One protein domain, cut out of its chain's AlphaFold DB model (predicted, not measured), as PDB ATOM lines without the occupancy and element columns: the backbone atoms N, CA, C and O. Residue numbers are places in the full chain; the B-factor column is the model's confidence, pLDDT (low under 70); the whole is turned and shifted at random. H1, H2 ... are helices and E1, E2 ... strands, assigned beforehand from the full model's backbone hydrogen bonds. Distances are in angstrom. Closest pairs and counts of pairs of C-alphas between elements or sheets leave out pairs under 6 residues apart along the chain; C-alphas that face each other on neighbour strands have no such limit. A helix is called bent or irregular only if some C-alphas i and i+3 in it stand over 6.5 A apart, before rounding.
ATOM      1  N   ASP A  22     128.305 176.545 119.635       87.56
ATOM      2  CA  ASP A  22     127.328 177.575 119.999       87.56
ATOM      3  C   ASP A  22     126.755 178.250 118.755       87.56
ATOM      4  O   ASP A  22     125.563 178.127 118.499       87.56
ATOM      5  N   MET A  23     127.595 178.903 117.949       87.12
ATOM      6  CA  MET A  23     127.178 179.584 116.731       87.12
ATOM      7  C   MET A  23     128.162 179.335 115.584       87.12
ATOM      8  O   MET A  23     129.312 179.780 115.617       87.12
ATOM      9  N   ASN A  24     127.690 178.678 114.525       88.88
ATOM     10  CA  ASN A  24     128.514 178.210 113.404       88.88
ATOM     11  C   ASN A  24     128.943 179.328 112.426       88.88
ATOM     12  O   ASN A  24     129.590 179.073 111.409       88.88
ATOM     13  N   PHE A  25     128.599 180.586 112.719       90.12
ATOM     14  CA  PHE A  25     128.937 181.738 111.889       90.12
ATOM     15  C   PHE A  25     129.965 182.650 112.560       90.12
ATOM     16  O   PHE A  25     129.689 183.218 113.619       90.12
ATOM     17  N   PRO A  26     131.113 182.931 111.914       89.81
ATOM     18  CA  PRO A  26     132.126 183.833 112.455       89.81
ATOM     19  C   PRO A  26     131.751 185.317 112.257       89.81
ATOM     20  O   PRO A  26     132.596 186.140 111.904       89.81
ATOM     21  N   LEU A  27     130.479 185.680 112.459       91.56
ATOM     22  CA  LEU A  27     129.969 187.037 112.241       91.56
ATOM     23  C   LEU A  27     130.287 187.984 113.400       91.56
ATOM     24  O   LEU A  27     130.605 189.144 113.155       91.56
ATOM     25  N   ILE A  28     130.284 187.511 114.652       90.50
ATOM     26  CA  ILE A  28     130.468 188.390 115.827       90.50
ATOM     27  C   ILE A  28     131.759 189.220 115.766       90.50
ATOM     28  O   ILE A  28     131.697 190.426 116.015       90.50
ATOM     29  N   PRO A  29     132.928 188.661 115.389       90.94
ATOM     30  CA  PRO A  29     134.145 189.461 115.262       90.94
ATOM     31  C   PRO A  29     134.057 190.559 114.192       90.94
ATOM     32  O   PRO A  29     134.742 191.579 114.311       90.94
ATOM     33  N   LEU A  30     133.237 190.352 113.155       91.88
ATOM     34  CA  LEU A  30     133.037 191.287 112.044       91.88
ATOM     35  C   LEU A  30     131.995 192.363 112.370       91.88
ATOM     36  O   LEU A  30     132.109 193.479 111.874       91.88
ATOM     37  N   LEU A  31     131.040 192.048 113.245       90.81
ATOM     38  CA  LEU A  31     130.012 192.963 113.748       90.81
ATOM     39  C   LEU A  31     130.502 193.863 114.893       90.81
ATOM     40  O   LEU A  31     129.748 194.676 115.427       90.81
ATOM     41  N   ARG A  32     131.771 193.730 115.295       88.62
ATOM     42  CA  ARG A  32     132.358 194.565 116.341       88.62
ATOM     43  C   ARG A  32     132.300 196.050 115.932       88.62
ATOM     44  O   ARG A  32     132.782 196.388 114.846       88.62
ATOM     45  N   PRO A  33     131.832 196.950 116.820       83.56
ATOM     46  CA  PRO A  33     131.876 198.388 116.572       83.56
ATOM     47  C   PRO A  33     133.274 198.862 116.142       83.56
ATOM     48  O   PRO A  33     134.284 198.425 116.701       83.56
ATOM     49  N   GLY A  34     133.326 199.739 115.136       87.88
ATOM     50  CA  GLY A  34     134.564 200.268 114.549       87.88
ATOM     51  C   GLY A  34     135.176 199.425 113.423       87.88
ATOM     52  O   GLY A  34     136.207 199.810 112.881       87.88
ATOM     53  N   ARG A  35     134.581 198.277 113.058       90.75
ATOM     54  CA  ARG A  35     134.965 197.529 111.845       90.75
ATOM     55  C   ARG A  35     134.302 198.053 110.573       90.75
ATOM     56  O   ARG A  35     134.892 197.902 109.510       90.75
ATOM     57  N   GLU A  36     133.104 198.628 110.700       90.31
ATOM     58  CA  GLU A  36     132.367 199.309 109.619       90.31
ATOM     59  C   GLU A  36     132.223 198.463 108.339       90.31
ATOM     60  O   GLU A  36     132.281 198.961 107.215       90.31
ATOM     61  N   VAL A  37     132.044 197.147 108.499       93.25
ATOM     62  CA  VAL A  37     131.853 196.237 107.365       93.25
ATOM     63  C   VAL A  37     130.458 196.465 106.792       93.25
ATOM     64  O   VAL A  37     129.477 196.078 107.409       93.25
ATOM     65  N   GLY A  38     130.363 197.087 105.614       93.62
ATOM     66  CA  GLY A  38     129.072 197.379 104.973       93.62
ATOM     67  C   GLY A  38     128.444 196.202 104.220       93.62
ATOM     68  O   GLY A  38     127.237 196.191 103.994       93.62
ATOM     69  N   ILE A  39     129.237 195.202 103.818       96.06
ATOM     70  CA  ILE A  39     128.767 194.029 103.066       96.06
ATOM     71  C   ILE A  39     129.421 192.771 103.640       96.06
ATOM     72  O   ILE A  39     130.647 192.652 103.653       96.06
ATOM     73  N   HIS A  40     128.606 191.801 104.050       96.62
ATOM     74  CA  HIS A  40     129.039 190.460 104.429       96.62
ATOM     75  C   HIS A  40     128.669 189.461 103.332       96.62
ATOM     76  O   HIS A  40     127.499 189.327 102.984       96.62
ATOM     77  N   ILE A  41     129.659 188.728 102.819       96.44
ATOM     78  CA  ILE A  41     129.437 187.568 101.946       96.44
ATOM     79  C   ILE A  41     129.735 186.317 102.771       96.44
ATOM     80  O   ILE A  41     130.891 186.025 103.072       96.44
ATOM     81  N   VAL A  42     128.685 185.604 103.163       95.38
ATOM     82  CA  VAL A  42     128.740 184.416 104.012       95.38
ATOM     83  C   VAL A  42     128.661 183.172 103.143       95.38
ATOM     84  O   VAL A  42     127.746 183.010 102.338       95.38
ATOM     85  N   LEU A  43     129.631 182.277 103.314       94.06
ATOM     86  CA  LEU A  43     129.600 180.945 102.730       94.06
ATOM     87  C   LEU A  43     129.068 179.993 103.798       94.06
ATOM     88  O   LEU A  43     129.790 179.645 104.729       94.06
ATOM     89  N   ASP A  44     127.795 179.627 103.684       91.25
ATOM     90  CA  ASP A  44     127.140 178.741 104.637       91.25
ATOM     91  C   ASP A  44     127.329 177.285 104.195       91.25
ATOM     92  O   ASP A  44     126.827 176.868 103.146       91.25
ATOM     93  N   TYR A  45     128.107 176.544 104.985       89.19
ATOM     94  CA  TYR A  45     128.413 175.126 104.780       89.19
ATOM     95  C   TYR A  45     127.590 174.205 105.687       89.19
ATOM     96  O   TYR A  45     127.857 173.004 105.746       89.19
ATOM     97  N   SER A  46     126.611 174.752 106.407       86.44
ATOM     98  CA  SER A  46     125.778 173.976 107.317       86.44
ATOM     99  C   SER A  46     124.900 172.994 106.540       86.44
ATOM    100  O   SER A  46     124.385 173.291 105.458       86.44
ATOM    101  N   GLN A  47     124.736 171.799 107.102       81.06
ATOM    102  CA  GLN A  47     123.922 170.734 106.526       81.06
ATOM    103  C   GLN A  47     122.483 170.858 107.025       81.06
ATOM    104  O   GLN A  47     122.043 170.098 107.883       81.06
ATOM    105  N   TYR A  48     121.761 171.848 106.513       76.25
ATOM    106  CA  TYR A  48     120.345 171.985 106.837       76.25
ATOM    107  C   TYR A  48     119.529 170.856 106.222       76.25
ATOM    108  O   TYR A  48     119.855 170.331 105.149       76.25
ATOM    109  N   ASP A  49     118.414 170.531 106.867       71.75
ATOM    110  CA  ASP A  49     117.374 169.771 106.201       71.75
ATOM    111  C   ASP A  49     116.845 170.552 104.968       71.75
ATOM    112  O   ASP A  49     116.915 171.786 104.932       71.75
ATOM    113  N   PRO A  50     116.333 169.866 103.929       62.62
ATOM    114  CA  PRO A  50     115.860 170.524 102.708       62.62
ATOM    115  C   PRO A  50     114.729 171.539 102.923       62.62
ATOM    116  O   PRO A  50     114.568 172.447 102.110       62.62
ATOM    117  N   GLU A  51     113.954 171.388 103.997       63.59
ATOM    118  CA  GLU A  51     112.830 172.257 104.354       63.59
ATOM    119  C   GLU A  51     113.273 173.456 105.213       63.59
ATOM    120  O   GLU A  51     112.465 174.338 105.495       63.59
ATOM    121  N   PHE A  52     114.562 173.534 105.580       68.19
ATOM    122  CA  PHE A  52     115.132 174.570 106.448       68.19
ATOM    123  C   PHE A  52     114.416 174.680 107.801       68.19
ATOM    124  O   PHE A  52     114.375 175.752 108.414       68.19
ATOM    125  N   THR A  53     113.865 173.566 108.284       65.75
ATOM    126  CA  THR A  53     113.132 173.526 109.554       65.75
ATOM    127  C   THR A  53     114.044 173.737 110.760       65.75
ATOM    128  O   THR A  53     113.596 174.303 111.756       65.75
ATOM    129  N   ASP A  54     115.328 173.378 110.652       67.25
ATOM    130  CA  ASP A  54     116.346 173.623 111.677       67.25
ATOM    131  C   ASP A  54     117.408 174.640 111.216       67.25
ATOM    132  O   ASP A  54     118.556 174.309 110.936       67.25
ATOM    133  N   CYS A  55     117.020 175.916 111.107       71.56
ATOM    134  CA  CYS A  55     117.922 177.037 110.801       71.56
ATOM    135  C   CYS A  55     118.259 177.886 112.042       71.56
ATOM    136  O   CYS A  55     118.367 179.115 111.976       71.56
ATOM    137  N   ASN A  56     118.438 177.224 113.191       82.44
ATOM    138  CA  ASN A  56     118.650 177.870 114.490       82.44
ATOM    139  C   ASN A  56     119.872 178.814 114.516       82.44
ATOM    140  O   ASN A  56     119.876 179.821 115.219       82.44
ATOM    141  N   GLU A  57     120.896 178.541 113.708       87.00
ATOM    142  CA  GLU A  57     122.120 179.351 113.657       87.00
ATOM    143  C   GLU A  57     121.860 180.812 113.266       87.00
ATOM    144  O   GLU A  57     122.402 181.731 113.882       87.00
ATOM    145  N   TRP A  58     120.973 181.055 112.298       89.62
ATOM    146  CA  TRP A  58     120.610 182.418 111.901       89.62
ATOM    147  C   TRP A  58     119.796 183.130 112.987       89.62
ATOM    148  O   TRP A  58     120.001 184.322 113.212       89.62
ATOM    149  N   HIS A  59     118.951 182.397 113.719       89.25
ATOM    150  CA  HIS A  59     118.210 182.933 114.863       89.25
ATOM    151  C   HIS A  59     119.136 183.341 116.021       89.25
ATOM    152  O   HIS A  59     118.919 184.374 116.662       89.25
ATOM    153  N   LYS A  60     120.208 182.579 116.277       90.88
ATOM    154  CA  LYS A  60     121.230 182.944 117.271       90.88
ATOM    155  C   LYS A  60     121.937 184.247 116.898       90.88
ATOM    156  O   LYS A  60     122.092 185.115 117.756       90.88
ATOM    157  N   VAL A  61     122.302 184.421 115.621       92.19
ATOM    158  CA  VAL A  61     122.924 185.663 115.127       92.19
ATOM    159  C   VAL A  61     121.990 186.856 115.330       92.19
ATOM    160  O   VAL A  61     122.415 187.862 115.899       92.19
ATOM    161  N   THR A  62     120.726 186.763 114.903       92.44
ATOM    162  CA  THR A  62     119.780 187.885 115.031       92.44
ATOM    163  C   THR A  62     119.523 188.226 116.496       92.44
ATOM    164  O   THR A  62     119.611 189.393 116.869       92.44
ATOM    165  N   THR A  63     119.333 187.214 117.347       92.62
ATOM    166  CA  THR A  63     119.138 187.393 118.794       92.62
ATOM    167  C   THR A  63     120.345 188.059 119.454       92.62
ATOM    168  O   THR A  63     120.183 188.950 120.294       92.62
ATOM    169  N   TYR A  64     121.567 187.668 119.075       93.38
ATOM    170  CA  TYR A  64     122.784 188.318 119.557       93.38
ATOM    171  C   TYR A  64     122.809 189.795 119.145       93.38
ATOM    172  O   TYR A  64     123.035 190.669 119.984       93.38
ATOM    173  N   CYS A  65     122.542 190.093 117.872       93.88
ATOM    174  CA  CYS A  65     122.533 191.464 117.372       93.88
ATOM    175  C   CYS A  65     121.502 192.334 118.101       93.88
ATOM    176  O   CYS A  65     121.847 193.416 118.573       93.88
ATOM    177  N   GLU A  66     120.278 191.836 118.281       94.06
ATOM    178  CA  GLU A  66     119.217 192.519 119.029       94.06
ATOM    179  C   GLU A  66     119.626 192.778 120.485       94.06
ATOM    180  O   GLU A  66     119.568 193.913 120.960       94.06
ATOM    181  N   THR A  67     120.127 191.751 121.177       94.81
ATOM    182  CA  THR A  67     120.552 191.840 122.587       94.81
ATOM    183  C   THR A  67     121.668 192.868 122.789       94.81
ATOM    184  O   THR A  67     121.724 193.550 123.816       94.81
ATOM    185  N   HIS A  68     122.560 192.997 121.808       92.88
ATOM    186  CA  HIS A  68     123.715 193.888 121.865       92.88
ATOM    187  C   HIS A  68     123.508 195.228 121.140       92.88
ATOM    188  O   HIS A  68     124.452 196.015 121.071       92.88
ATOM    189  N   ASN A  69     122.291 195.528 120.663       92.88
ATOM    190  CA  ASN A  69     121.959 196.730 119.885       92.88
ATOM    191  C   ASN A  69     122.872 196.927 118.658       92.88
ATOM    192  O   ASN A  69     123.310 198.037 118.355       92.88
ATOM    193  N   ILE A  70     123.191 195.833 117.970       93.25
ATOM    194  CA  ILE A  70     123.963 195.827 116.728       93.25
ATOM    195  C   ILE A  70     122.978 195.847 115.561       93.25
ATOM    196  O   ILE A  70     122.103 194.988 115.464       93.25
ATOM    197  N   SER A  71     123.140 196.817 114.662       92.56
ATOM    198  CA  SER A  71     122.339 196.908 113.442       92.56
ATOM    199  C   SER A  71     122.630 195.715 112.529       92.56
ATOM    200  O   SER A  71     123.786 195.457 112.188       92.56
ATOM    201  N   PHE A  72     121.593 194.965 112.156       95.06
ATOM    202  CA  PHE A  72     121.710 193.754 111.349       95.06
ATOM    203  C   PHE A  72     120.463 193.593 110.466       95.06
ATOM    204  O   PHE A  72     119.372 193.979 110.899       95.06
ATOM    205  N   PRO A  73     120.585 193.071 109.231       94.88
ATOM    206  CA  PRO A  73     119.443 192.959 108.336       94.88
ATOM    207  C   PRO A  73     118.423 191.946 108.861       94.88
ATOM    208  O   PRO A  73     118.777 190.926 109.455       94.88
ATOM    209  N   ALA A  74     117.143 192.219 108.601       92.44
ATOM    210  CA  ALA A  74     116.069 191.286 108.912       92.44
ATOM    211  C   ALA A  74     116.214 190.015 108.063       92.44
ATOM    212  O   ALA A  74     116.360 190.085 106.840       92.44
ATOM    213  N   ILE A  75     116.161 188.856 108.718       91.50
ATOM    214  CA  ILE A  75     116.346 187.556 108.074       91.50
ATOM    215  C   ILE A  75     114.980 186.931 107.780       91.50
ATOM    216  O   ILE A  75     114.215 186.617 108.687       91.50
ATOM    217  N   ASP A  76     114.689 186.735 106.495       88.94
ATOM    218  CA  ASP A  76     113.551 185.944 106.019       88.94
ATOM    219  C   ASP A  76     113.963 184.474 105.840       88.94
ATOM    220  O   ASP A  76     114.729 184.121 104.937       88.94
ATOM    221  N   HIS A  77     113.423 183.604 106.693       83.38
ATOM    222  CA  HIS A  77     113.675 182.163 106.654       83.38
ATOM    223  C   HIS A  77     113.171 181.499 105.364       83.38
ATOM    224  O   HIS A  77     113.778 180.537 104.891       83.38
ATOM    225  N   THR A  78     112.128 182.044 104.737       83.62
ATOM    226  CA  THR A  78     111.626 181.565 103.440       83.62
ATOM    227  C   THR A  78     112.668 181.789 102.348       83.62
ATOM    228  O   THR A  78     112.877 180.930 101.491       83.62
ATOM    229  N   LEU A  79     113.377 182.921 102.402       85.62
ATOM    230  CA  LEU A  79     114.444 183.238 101.455       85.62
ATOM    231  C   LEU A  79     115.688 182.366 101.678       85.62
ATOM    232  O   LEU A  79     116.339 181.990 100.702       85.62
ATOM    233  N   LEU A  80     116.010 182.019 102.931       86.25
ATOM    234  CA  LEU A  80     117.067 181.045 103.248       86.25
ATOM    235  C   LEU A  80     116.733 179.653 102.681       86.25
ATOM    236  O   LEU A  80     117.591 178.976 102.107       86.25
ATOM    237  N   ALA A  81     115.469 179.237 102.794       79.75
ATOM    238  CA  ALA A  81     114.989 177.964 102.266       79.75
ATOM    239  C   ALA A  81     114.992 177.926 100.725       79.75
ATOM    240  O   ALA A  81     115.350 176.906 100.134       79.75
ATOM    241  N   GLY A  82     114.657 179.044 100.079       75.88
ATOM    242  CA  GLY A  82     114.262 179.095  98.670       75.88
ATOM    243  C   GLY A  82     115.359 178.970  97.607       75.88
ATOM    244  O   GLY A  82     115.014 178.836  96.438       75.88
ATOM    245  N   GLY A  83     116.654 179.015  97.939       81.12
ATOM    246  CA  GLY A  83     117.693 178.957  96.902       81.12
ATOM    247  C   GLY A  83     119.123 178.747  97.394       81.12
ATOM    248  O   GLY A  83     119.388 178.663  98.589       81.12
ATOM    249  N   ALA A  84     120.061 178.665  96.445       87.06
ATOM    250  CA  ALA A  84     121.501 178.562  96.717       87.06
ATOM    251  C   ALA A  84     122.152 179.913  97.095       87.06
ATOM    252  O   ALA A  84     123.306 179.943  97.526       87.06
ATOM    253  N   LEU A  85     121.417 181.017  96.935       92.19
ATOM    254  CA  LEU A  85     121.822 182.377  97.272       92.19
ATOM    255  C   LEU A  85     120.652 183.098  97.956       92.19
ATOM    256  O   LEU A  85     119.526 183.035  97.468       92.19
ATOM    257  N   SER A  86     120.931 183.819  99.037       93.56
ATOM    258  CA  SER A  86     119.993 184.750  99.669       93.56
ATOM    259  C   SER A  86     120.663 186.109  99.826       93.56
ATOM    260  O   SER A  86     121.828 186.190 100.212       93.56
ATOM    261  N   VAL A  87     119.928 187.179  99.538       95.56
ATOM    262  CA  VAL A  87     120.402 188.556  99.711       95.56
ATOM    263  C   VAL A  87     119.453 189.265 100.662       95.56
ATOM    264  O   VAL A  87     118.273 189.422 100.358       95.56
ATOM    265  N   PHE A  88     119.985 189.720 101.790       96.38
ATOM    266  CA  PHE A  88     119.269 190.534 102.759       96.38
ATOM    267  C   PHE A  88     119.799 191.963 102.655       96.38
ATOM    268  O   PHE A  88     120.981 192.209 102.939       96.38
ATOM    269  N   PRO A  89     118.972 192.906 102.175       94.50
ATOM    270  CA  PRO A  89     119.404 194.279 102.010       94.50
ATOM    271  C   PRO A  89     119.714 194.889 103.378       94.50
ATOM    272  O   PRO A  89     118.922 194.791 104.313       94.50
ATOM    273  N   GLY A  90     120.880 195.519 103.463       92.56
ATOM    274  CA  GLY A  90     121.218 196.415 104.558       92.56
ATOM    275  C   GLY A  90     120.745 197.833 104.277       92.56
ATOM    276  O   GLY A  90     120.175 198.132 103.225       92.56
ATOM    277  N   ASP A  91     121.076 198.722 105.195       88.88
ATOM    278  CA  ASP A  91     120.846 200.152 105.076       88.88
ATOM    279  C   ASP A  91     122.108 200.893 105.521       88.88
ATOM    280  O   ASP A  91     122.418 201.001 106.709       88.88
ATOM    281  N   ALA A  92     122.837 201.419 104.536       81.75
ATOM    282  CA  ALA A  92     124.073 202.146 104.776       81.75
ATOM    283  C   ALA A  92     123.853 203.403 105.637       81.75
ATOM    284  O   ALA A  92     124.763 203.798 106.363       81.75
ATOM    285  N   ALA A  93     122.658 204.013 105.605       84.81
ATOM    286  CA  ALA A  93     122.361 205.209 106.391       84.81
ATOM    287  C   ALA A  93     122.263 204.913 107.897       84.81
ATOM    288  O   ALA A  93     122.665 205.743 108.711       84.81
ATOM    289  N   SER A  94     121.776 203.728 108.271       86.25
ATOM    290  CA  SER A  94     121.723 203.258 109.663       86.25
ATOM    291  C   SER A  94     122.947 202.439 110.088       86.25
ATOM    292  O   SER A  94     122.996 201.948 111.216       86.25
ATOM    293  N   GLY A  95     123.936 202.266 109.203       87.62
ATOM    294  CA  GLY A  95     125.082 201.381 109.433       87.62
ATOM    295  C   GLY A  95     124.714 199.891 109.449       87.62
ATOM    296  O   GLY A  95     125.509 199.076 109.909       87.62
ATOM    297  N   CYS A  96     123.516 199.534 108.972       92.56
ATOM    298  CA  CYS A  96     123.073 198.154 108.824       92.56
ATOM    299  C   CYS A  96     123.762 197.522 107.605       92.56
ATOM    300  O   CYS A  96     123.584 198.016 106.484       92.56
ATOM    301  N   PRO A  97     124.534 196.439 107.770       95.25
ATOM    302  CA  PRO A  97     125.257 195.856 106.656       95.25
ATOM    303  C   PRO A  97     124.328 195.079 105.721       95.25
ATOM    304  O   PRO A  97     123.330 194.493 106.139       95.25
ATOM    305  N   MET A  98     124.684 195.013 104.441       96.44
ATOM    306  CA  MET A  98     124.111 194.026 103.530       96.44
ATOM    307  C   MET A  98     124.661 192.639 103.861       96.44
ATOM    308  O   MET A  98     125.862 192.470 104.077       96.44
ATOM    309  N   LEU A  99     123.793 191.632 103.820       97.38
ATOM    310  CA  LEU A  99     124.171 190.238 103.999       97.38
ATOM    311  C   LEU A  99     123.854 189.440 102.733       97.38
ATOM    312  O   LEU A  99     122.728 189.432 102.243       97.38
ATOM    313  N   ILE A 100     124.856 188.745 102.215       96.81
ATOM    314  CA  ILE A 100     124.758 187.852 101.063       96.81
ATOM    315  C   ILE A 100     125.158 186.464 101.545       96.81
ATOM    316  O   ILE A 100     126.297 186.267 101.953       96.81
ATOM    317  N   VAL A 101     124.245 185.500 101.490       94.94
ATOM    318  CA  VAL A 101     124.479 184.129 101.957       94.94
ATOM    319  C   VAL A 101     124.503 183.185 100.768       94.94
ATOM    320  O   VAL A 101     123.524 183.091 100.034       94.94
ATOM    321  N   VAL A 102     125.611 182.474 100.581       93.19
ATOM    322  CA  VAL A 102     125.743 181.411  99.581       93.19
ATOM    323  C   VAL A 102     125.624 180.068 100.302       93.19
ATOM    324  O   VAL A 102     126.547 179.664 101.014       93.19
ATOM    325  N   HIS A 103     124.517 179.361 100.084       89.56
ATOM    326  CA  HIS A 103     124.140 178.121 100.784       89.56
ATOM    327  C   HIS A 103     124.751 176.875 100.161       89.56
ATOM    328  O   HIS A 103     124.891 176.812  98.935       89.56
ATOM    329  N   LEU A 104     125.075 175.856 100.957       86.81
ATOM    330  CA  LEU A 104     125.525 174.540 100.481       86.81
ATOM    331  C   LEU A 104     124.383 173.736  99.818       86.81
ATOM    332  O   LEU A 104     124.098 172.612 100.200       86.81
ATOM    333  N   LYS A 105     123.722 174.311  98.811       82.12
ATOM    334  CA  LYS A 105     122.658 173.692  98.009       82.12
ATOM    335  C   LYS A 105     123.061 173.656  96.541       82.12
ATOM    336  O   LYS A 105     123.731 174.574  96.055       82.12
ATOM    337  N   GLY A 106     122.640 172.624  95.815       69.31
ATOM    338  CA  GLY A 106     122.655 172.660  94.361       69.31
ATOM    339  C   GLY A 106     121.635 173.673  93.838       69.31
ATOM    340  O   GLY A 106     120.566 173.850  94.412       69.31
ATOM    341  N   PHE A 107     121.929 174.317  92.707       61.47
ATOM    342  CA  PHE A 107     120.933 175.136  91.991       61.47
ATOM    343  C   PHE A 107     119.764 174.298  91.446       61.47
ATOM    344  O   PHE A 107     118.715 174.837  91.120       61.47
ATOM    345  N   GLU A 108     119.966 172.988  91.338       63.72
ATOM    346  CA  GLU A 108     118.985 172.007  90.868       63.72
ATOM    347  C   GLU A 108     118.179 171.392  92.023       63.72
ATOM    348  O   GLU A 108     117.119 170.826  91.782       63.72
ATOM    349  N   ASP A 109     118.635 171.564  93.271       54.06
ATOM    350  CA  ASP A 109     117.903 171.171  94.487       54.06
ATOM    351  C   ASP A 109     116.795 172.188  94.835       54.06
ATOM    352  O   ASP A 109     116.084 172.049  95.829       54.06
ATOM    353  N   VAL A 110     116.653 173.237  94.019       52.94
ATOM    354  CA  VAL A 110     115.646 174.282  94.174       52.94
ATOM    355  C   VAL A 110     114.370 173.818  93.480       52.94
ATOM    356  O   VAL A 110     114.325 173.687  92.255       52.94
ATOM    357  N   ALA A 111     113.313 173.572  94.256       42.09
ATOM    358  CA  ALA A 111     111.989 173.383  93.687       42.09
ATOM    359  C   ALA A 111     111.655 174.588  92.785       42.09
ATOM    360  O   ALA A 111     111.826 175.743  93.172       42.09
ATOM    361  N   PHE A 163     126.467 166.004  91.416       85.25
ATOM    362  CA  PHE A 163     127.040 165.903  92.752       85.25
ATOM    363  C   PHE A 163     126.320 166.884  93.679       85.25
ATOM    364  O   PHE A 163     126.299 168.087  93.415       85.25
ATOM    365  N   SER A 164     125.754 166.359  94.767       87.75
ATOM    366  CA  SER A 164     125.127 167.136  95.839       87.75
ATOM    367  C   SER A 164     125.837 166.831  97.164       87.75
ATOM    368  O   SER A 164     125.727 165.702  97.658       87.75
ATOM    369  N   PRO A 165     126.561 167.802  97.763       87.50
ATOM    370  CA  PRO A 165     127.226 167.613  99.052       87.50
ATOM    371  C   PRO A 165     126.273 167.168 100.163       87.50
ATOM    372  O   PRO A 165     126.650 166.341 100.989       87.50
ATOM    373  N   LEU A 166     125.037 167.680 100.162       85.75
ATOM    374  CA  LEU A 166     124.025 167.331 101.160       85.75
ATOM    375  C   LEU A 166     123.558 165.882 101.003       85.75
ATOM    376  O   LEU A 166     123.455 165.158 101.991       85.75
ATOM    377  N   ALA A 167     123.321 165.429  99.768       86.50
ATOM    378  CA  ALA A 167     122.931 164.044  99.514       86.50
ATOM    379  C   ALA A 167     124.046 163.058  99.898       86.50
ATOM    380  O   ALA A 167     123.768 162.014 100.488       86.50
ATOM    381  N   VAL A 168     125.304 163.404  99.604       88.00
ATOM    382  CA  VAL A 168     126.470 162.594  99.983       88.00
ATOM    383  C   VAL A 168     126.632 162.541 101.502       88.00
ATOM    384  O   VAL A 168     126.828 161.452 102.034       88.00
ATOM    385  N   ALA A 169     126.471 163.663 102.209       87.62
ATOM    386  CA  ALA A 169     126.572 163.705 103.668       87.62
ATOM    387  C   ALA A 169     125.461 162.874 104.326       87.62
ATOM    388  O   ALA A 169     125.734 162.027 105.169       87.62
ATOM    389  N   LYS A 170     124.214 163.013 103.849       85.62
ATOM    390  CA  LYS A 170     123.062 162.226 104.321       85.62
ATOM    391  C   LYS A 170     123.256 160.714 104.155       85.62
ATOM    392  O   LYS A 170     122.692 159.935 104.919       85.62
ATOM    393  N   ALA A 171     124.043 160.295 103.167       88.00
ATOM    394  CA  ALA A 171     124.401 158.896 102.949       88.00
ATOM    395  C   ALA A 171     125.599 158.423 103.804       88.00
ATOM    396  O   ALA A 171     126.072 157.306 103.601       88.00
ATOM    397  N   GLY A 172     126.110 159.252 104.723       87.56
ATOM    398  CA  GLY A 172     127.334 158.985 105.487       87.56
ATOM    399  C   GLY A 172     128.600 159.027 104.626       87.56
ATOM    400  O   GLY A 172     129.578 158.344 104.919       87.56
ATOM    401  N   GLY A 173     128.551 159.750 103.505       89.25
ATOM    402  CA  GLY A 173     129.654 159.885 102.564       89.25
ATOM    403  C   GLY A 173     130.692 160.917 102.999       89.25
ATOM    404  O   GLY A 173     130.670 161.443 104.106       89.25
ATOM    405  N   PHE A 174     131.612 161.242 102.089       90.00
ATOM    406  CA  PHE A 174     132.800 162.027 102.428       90.00
ATOM    407  C   PHE A 174     132.502 163.446 102.925       90.00
ATOM    408  O   PHE A 174     133.269 163.984 103.710       90.00
ATOM    409  N   THR A 175     131.388 164.049 102.516       87.44
ATOM    410  CA  THR A 175     130.972 165.386 102.967       87.44
ATOM    411  C   THR A 175     130.336 165.402 104.362       87.44
ATOM    412  O   THR A 175     129.940 166.471 104.821       87.44
ATOM    413  N   ASP A 176     130.233 164.257 105.040       87.94
ATOM    414  CA  ASP A 176     129.803 164.168 106.435       87.94
ATOM    415  C   ASP A 176     130.849 164.751 107.408       87.94
ATOM    416  O   ASP A 176     132.055 164.593 107.208       87.94
ATOM    417  N   LEU A 177     130.387 165.386 108.494       84.38
ATOM    418  CA  LEU A 177     131.244 166.031 109.503       84.38
ATOM    419  C   LEU A 177     132.206 165.059 110.202       84.38
ATOM    420  O   LEU A 177     133.230 165.481 110.739       84.38
ATOM    421  N   THR A 178     131.886 163.765 110.217       86.25
ATOM    422  CA  THR A 178     132.699 162.735 110.871       86.25
ATOM    423  C   THR A 178     133.735 162.103 109.949       86.25
ATOM    424  O   THR A 178     134.556 161.320 110.429       86.25
ATOM    425  N   THR A 179     133.753 162.444 108.652       85.88
ATOM    426  CA  THR A 179     134.709 161.870 107.696       85.88
ATOM    427  C   THR A 179     135.963 162.742 107.586       85.88
ATOM    428  O   THR A 179     135.921 163.814 106.988       85.88
ATOM    429  N   PRO A 180     137.128 162.297 108.097       79.50
ATOM    430  CA  PRO A 180     138.318 163.144 108.179       79.50
ATOM    431  C   PRO A 180     139.189 163.112 106.915       79.50
ATOM    432  O   PRO A 180     140.251 163.734 106.889       79.50
ATOM    433  N   LYS A 181     138.833 162.303 105.908       87.38
ATOM    434  CA  LYS A 181     139.686 162.022 104.748       87.38
ATOM    435  C   LYS A 181     138.880 161.970 103.462       87.38
ATOM    436  O   LYS A 181     137.815 161.364 103.415       87.38
ATOM    437  N   TYR A 182     139.484 162.522 102.421       89.25
ATOM    438  CA  TYR A 182     138.965 162.556 101.062       89.25
ATOM    439  C   TYR A 182     139.988 161.911 100.133       89.25
ATOM    440  O   TYR A 182     141.196 162.042 100.355       89.25
ATOM    441  N   THR A 183     139.523 161.225  99.094       94.12
ATOM    442  CA  THR A 183     140.364 160.977  97.917       94.12
ATOM    443  C   THR A 183     140.526 162.272  97.118       94.12
ATOM    444  O   THR A 183     139.766 163.222  97.304       94.12
ATOM    445  N   GLU A 184     141.504 162.308  96.214       93.31
ATOM    446  CA  GLU A 184     141.699 163.438  95.297       93.31
ATOM    447  C   GLU A 184     140.428 163.716  94.476       93.31
ATOM    448  O   GLU A 184     139.918 164.831  94.506       93.31
ATOM    449  N   ASP A 185     139.817 162.676  93.898       92.00
ATOM    450  CA  ASP A 185     138.552 162.802  93.158       92.00
ATOM    451  C   ASP A 185     137.409 163.398  94.006       92.00
ATOM    452  O   ASP A 185     136.635 164.227  93.531       92.00
ATOM    453  N   GLN A 186     137.295 163.005  95.281       92.94
ATOM    454  CA  GLN A 186     136.265 163.526  96.191       92.94
ATOM    455  C   GLN A 186     136.494 165.004  96.528       92.94
ATOM    456  O   GLN A 186     135.542 165.785  96.615       92.94
ATOM    457  N   TYR A 187     137.757 165.391  96.714       92.12
ATOM    458  CA  TYR A 187     138.131 166.787  96.891       92.12
ATOM    459  C   TYR A 187     137.796 167.602  95.636       92.12
ATOM    460  O   TYR A 187     137.151 168.647  95.745       92.12
ATOM    461  N   ASP A 188     138.160 167.101  94.456       91.06
ATOM    462  CA  ASP A 188     137.903 167.761  93.178       91.06
ATOM    463  C   ASP A 188     136.407 167.926  92.903       91.06
ATOM    464  O   ASP A 188     135.984 168.992  92.439       91.06
ATOM    465  N   ASP A 189     135.582 166.937  93.254       90.06
ATOM    466  CA  ASP A 189     134.123 167.022  93.162       90.06
ATOM    467  C   ASP A 189     133.570 168.161  94.038       90.06
ATOM    468  O   ASP A 189     132.806 169.012  93.558       90.06
ATOM    469  N   LEU A 190     133.991 168.236  95.307       90.62
ATOM    470  CA  LEU A 190     133.552 169.276  96.242       90.62
ATOM    471  C   LEU A 190     134.067 170.667  95.850       90.62
ATOM    472  O   LEU A 190     133.310 171.644  95.878       90.62
ATOM    473  N   PHE A 191     135.328 170.764  95.434       91.56
ATOM    474  CA  PHE A 191     135.934 172.001  94.952       91.56
ATOM    475  C   PHE A 191     135.225 172.506  93.692       91.56
ATOM    476  O   PHE A 191     134.813 173.669  93.618       91.56
ATOM    477  N   THR A 192     135.005 171.624  92.717       90.81
ATOM    478  CA  THR A 192     134.319 171.946  91.461       90.81
ATOM    479  C   THR A 192     132.865 172.338  91.704       90.81
ATOM    480  O   THR A 192     132.349 173.250  91.049       90.81
ATOM    481  N   PHE A 193     132.188 171.703  92.662       89.94
ATOM    482  CA  PHE A 193     130.870 172.131  93.126       89.94
ATOM    483  C   PHE A 193     130.904 173.553  93.699       89.94
ATOM    484  O   PHE A 193     130.169 174.419  93.220       89.94
ATOM    485  N   GLY A 194     131.791 173.822  94.662       90.62
ATOM    486  CA  GLY A 194     131.919 175.133  95.301       90.62
ATOM    487  C   GLY A 194     132.229 176.244  94.295       90.62
ATOM    488  O   GLY A 194     131.556 177.280  94.292       90.62
ATOM    489  N   LYS A 195     133.177 175.990  93.383       90.81
ATOM    490  CA  LYS A 195     133.567 176.902  92.300       90.81
ATOM    491  C   LYS A 195     132.397 177.207  91.370       90.81
ATOM    492  O   LYS A 195     132.091 178.379  91.149       90.81
ATOM    493  N   ARG A 196     131.721 176.179  90.837       88.44
ATOM    494  CA  ARG A 196     130.564 176.360  89.941       88.44
ATOM    495  C   ARG A 196     129.450 177.133  90.632       88.44
ATOM    496  O   ARG A 196     128.875 178.033  90.024       88.44
ATOM    497  N   ARG A 197     129.173 176.805  91.896       88.12
ATOM    498  CA  ARG A 197     128.125 177.455  92.679       88.12
ATOM    499  C   ARG A 197     128.397 178.946  92.841       88.12
ATOM    500  O   ARG A 197     127.550 179.765  92.500       88.12
ATOM    501  N   PHE A 198     129.593 179.291  93.312       89.81
ATOM    502  CA  PHE A 198     129.974 180.684  93.511       89.81
ATOM    503  C   PHE A 198     129.984 181.441  92.182       89.81
ATOM    504  O   PHE A 198     129.383 182.501  92.082       89.81
ATOM    505  N   HIS A 199     130.559 180.859  91.126       89.94
ATOM    506  CA  HIS A 199     130.565 181.471  89.798       89.94
ATOM    507  C   HIS A 199     129.148 181.770  89.277       89.94
ATOM    508  O   HIS A 199     128.902 182.866  88.777       89.94
ATOM    509  N   ARG A 200     128.200 180.833  89.432       88.94
ATOM    510  CA  ARG A 200     126.791 181.035  89.046       88.94
ATOM    511  C   ARG A 200     126.112 182.155  89.839       88.94
ATOM    512  O   ARG A 200     125.322 182.885  89.257       88.94
ATOM    513  N   ALA A 201     126.457 182.334  91.113       91.06
ATOM    514  CA  ALA A 201     125.911 183.398  91.959       91.06
ATOM    515  C   ALA A 201     126.497 184.799  91.664       91.06
ATOM    516  O   ALA A 201     125.954 185.805  92.119       91.06
ATOM    517  N   MET A 202     127.605 184.908  90.917       94.19
ATOM    518  CA  MET A 202     128.309 186.188  90.733       94.19
ATOM    519  C   MET A 202     127.508 187.306  90.071       94.19
ATOM    520  O   MET A 202     127.657 188.444  90.521       94.19
ATOM    521  N   PRO A 203     126.682 187.064  89.038       94.00
ATOM    522  CA  PRO A 203     125.858 188.121  88.464       94.00
ATOM    523  C   PRO A 203     124.926 188.761  89.501       94.00
ATOM    524  O   PRO A 203     124.887 189.986  89.610       94.00
ATOM    525  N   GLU A 204     124.253 187.944  90.312       92.12
ATOM    526  CA  GLU A 204     123.324 188.398  91.353       92.12
ATOM    527  C   GLU A 204     124.050 189.112  92.494       92.12
ATOM    528  O   GLU A 204     123.641 190.197  92.900       92.12
ATOM    529  N   ILE A 205     125.188 188.576  92.945       95.38
ATOM    530  CA  ILE A 205     126.028 189.223  93.964       95.38
ATOM    531  C   ILE A 205     126.506 190.596  93.477       95.38
ATOM    532  O   ILE A 205     126.409 191.585  94.203       95.38
ATOM    533  N   ARG A 206     126.971 190.698  92.226       95.62
ATOM    534  CA  ARG A 206     127.376 191.984  91.635       95.62
ATOM    535  C   ARG A 206     126.205 192.956  91.540       95.62
ATOM    536  O   ARG A 206     126.399 194.140  91.803       95.62
ATOM    537  N   ALA A 207     125.021 192.485  91.153       93.50
ATOM    538  CA  ALA A 207     123.825 193.315  91.075       93.50
ATOM    539  C   ALA A 207     123.422 193.843  92.461       93.50
ATOM    540  O   ALA A 207     123.247 195.049  92.613       93.50
ATOM    541  N   ALA A 208     123.376 192.977  93.476       92.69
ATOM    542  CA  ALA A 208     123.064 193.348  94.854       92.69
ATOM    543  C   ALA A 208     124.030 194.411  95.397       92.69
ATOM    544  O   ALA A 208     123.593 195.439  95.912       92.69
ATOM    545  N   ILE A 209     125.338 194.213  95.203       94.00
ATOM    546  CA  ILE A 209     126.364 195.171  95.636       94.00
ATOM    547  C   ILE A 209     126.214 196.507  94.902       94.00
ATOM    548  O   ILE A 209     126.275 197.561  95.530       94.00
ATOM    549  N   LYS A 210     125.984 196.496  93.583       93.00
ATOM    550  CA  LYS A 210     125.758 197.737  92.825       93.00
ATOM    551  C   LYS A 210     124.544 198.501  93.341       93.00
ATOM    552  O   LYS A 210     124.631 199.716  93.486       93.00
ATOM    553  N   THR A 211     123.447 197.805  93.633       90.50
ATOM    554  CA  THR A 211     122.243 198.409  94.216       90.50
ATOM    555  C   THR A 211     122.536 199.001  95.591       90.50
ATOM    556  O   THR A 211     122.188 200.152  95.834       90.50
ATOM    557  N   HIS A 212     123.240 198.268  96.460       89.19
ATOM    558  CA  HIS A 212     123.618 198.744  97.795       89.19
ATOM    559  C   HIS A 212     124.474 200.011  97.756       89.19
ATOM    560  O   HIS A 212     124.279 200.926  98.549       89.19
ATOM    561  N   LEU A 213     125.408 200.075  96.807       89.31
ATOM    562  CA  LEU A 213     126.313 201.207  96.633       89.31
ATOM    563  C   LEU A 213     125.697 202.362  95.822       89.31
ATOM    564  O   LEU A 213     126.391 203.338  95.550       89.31
ATOM    565  N   GLY A 214     124.435 202.258  95.386       89.00
ATOM    566  CA  GLY A 214     123.792 203.276  94.548       89.00
ATOM    567  C   GLY A 214     124.424 203.427  93.156       89.00
ATOM    568  O   GLY A 214     124.292 204.470  92.525       89.00
TER     569      GLY A 214
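AT A GLANCE: This is residues 22 to 111 and 163 to 214 of the 221 residues of the protein "Hypothetical protein" of Dictyocha speculum (UniProt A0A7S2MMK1). A small three-stranded sheet, E1, E3 and E2, makes the middle, with the arm H4b of a long bent helix along one face and the short helix H2 over E2 on the other; H1 lies farther out, on the side away from H4b. The other arm, H4a, grazes the sheet and runs on past it to one end of the long axis, where H3 and the loop of residues 171 to 183 lie near its beginning. The printed part has 142 residues, with four named helices and three named strands in the order E1 H1 H2 E2 E3 H3 H4, and the sheet order E1 E3 E2 is mixed. The class is mixed, helices and strands, with 68 residues, under half, in named elements. The whole is compact, with a radius of gyration of the C-alphas of 16.2 A and spans of 47 by 33 by 28 A.

IN THESE COORDINATES: After residues 22 to 38, which hold no named element, E1 covers residues 39 to 44, 15.5 A long, from C-alpha 39 at (128.767, 194.029, 103.066). H1 covers residues 56 to 67, 16.3 A, and H2 residues 77 to 81. E2 covers residues 85 to 88 and E3 residues 98 to 103, 16.1 A. H3 covers residues 165 to 170, from C-alpha 165 at (127.226, 167.613, 99.052). H4, residues 184 to 212, was assigned as one helix by its hydrogen bonds but is bent: C-alphas 200 and 203 are 7.2 A apart. Its arms are H4a, residues 184 to 200, 23.9 A, and H4b, residues 203 to 212, 14.3 A, ending at C-alpha 212 at (123.618, 198.744, 97.795).

HOW THE PARTS SIT: E1 and E3 are parallel neighbours at 17 degrees, with N 42 and O 100 2.8 A apart, within hydrogen-bond range. E3 and E2, a hairpin, are antiparallel at 160 degrees, with N 88 and O 99 2.8 A apart, also within range. H4b is on the sheet at a height of 9.7 A, over E3, only just not over E2 too, where 2 of its C-alphas fall. It runs along the strands, at 3 degrees to E3 on the local plane; the closest C-alphas of the two, Ile 205 and Ile 100, are 7.3 A apart. H2 is on the opposite face of the sheet, over E2, at a height of 8.6 A over the sheet; the closest C-alphas of H2 and E2, those of Leu 80 and Ser 86, are 5.9 A apart. H4a only grazes the sheet, with residues 194 to 200, and its line stands at a steep tilt of 46 degrees to that of H4b. H3 and H4a are close but not clearly touching; their closest C-alphas, Pro 165 and Leu 190, are 7.1 A apart. H1 is not on the sheet and touches no helix. In H1, H2, H3, H4a and H4b every O i to N i+4 pair is within hydrogen-bond range.

THE WHOLE: The two C-alphas farthest apart, those of Ala 93 and Thr 183, are 48.5 A apart. Residues 112 to 162 are not printed, and C-alphas 111 and 163 are 16.8 A apart across the cut. The links E1 to H1 and H3 to H4 are long. The model's confidence is under 70 in residues 50 to 54 and 106 to 111; the mean pLDDT of the printed part is 87.5.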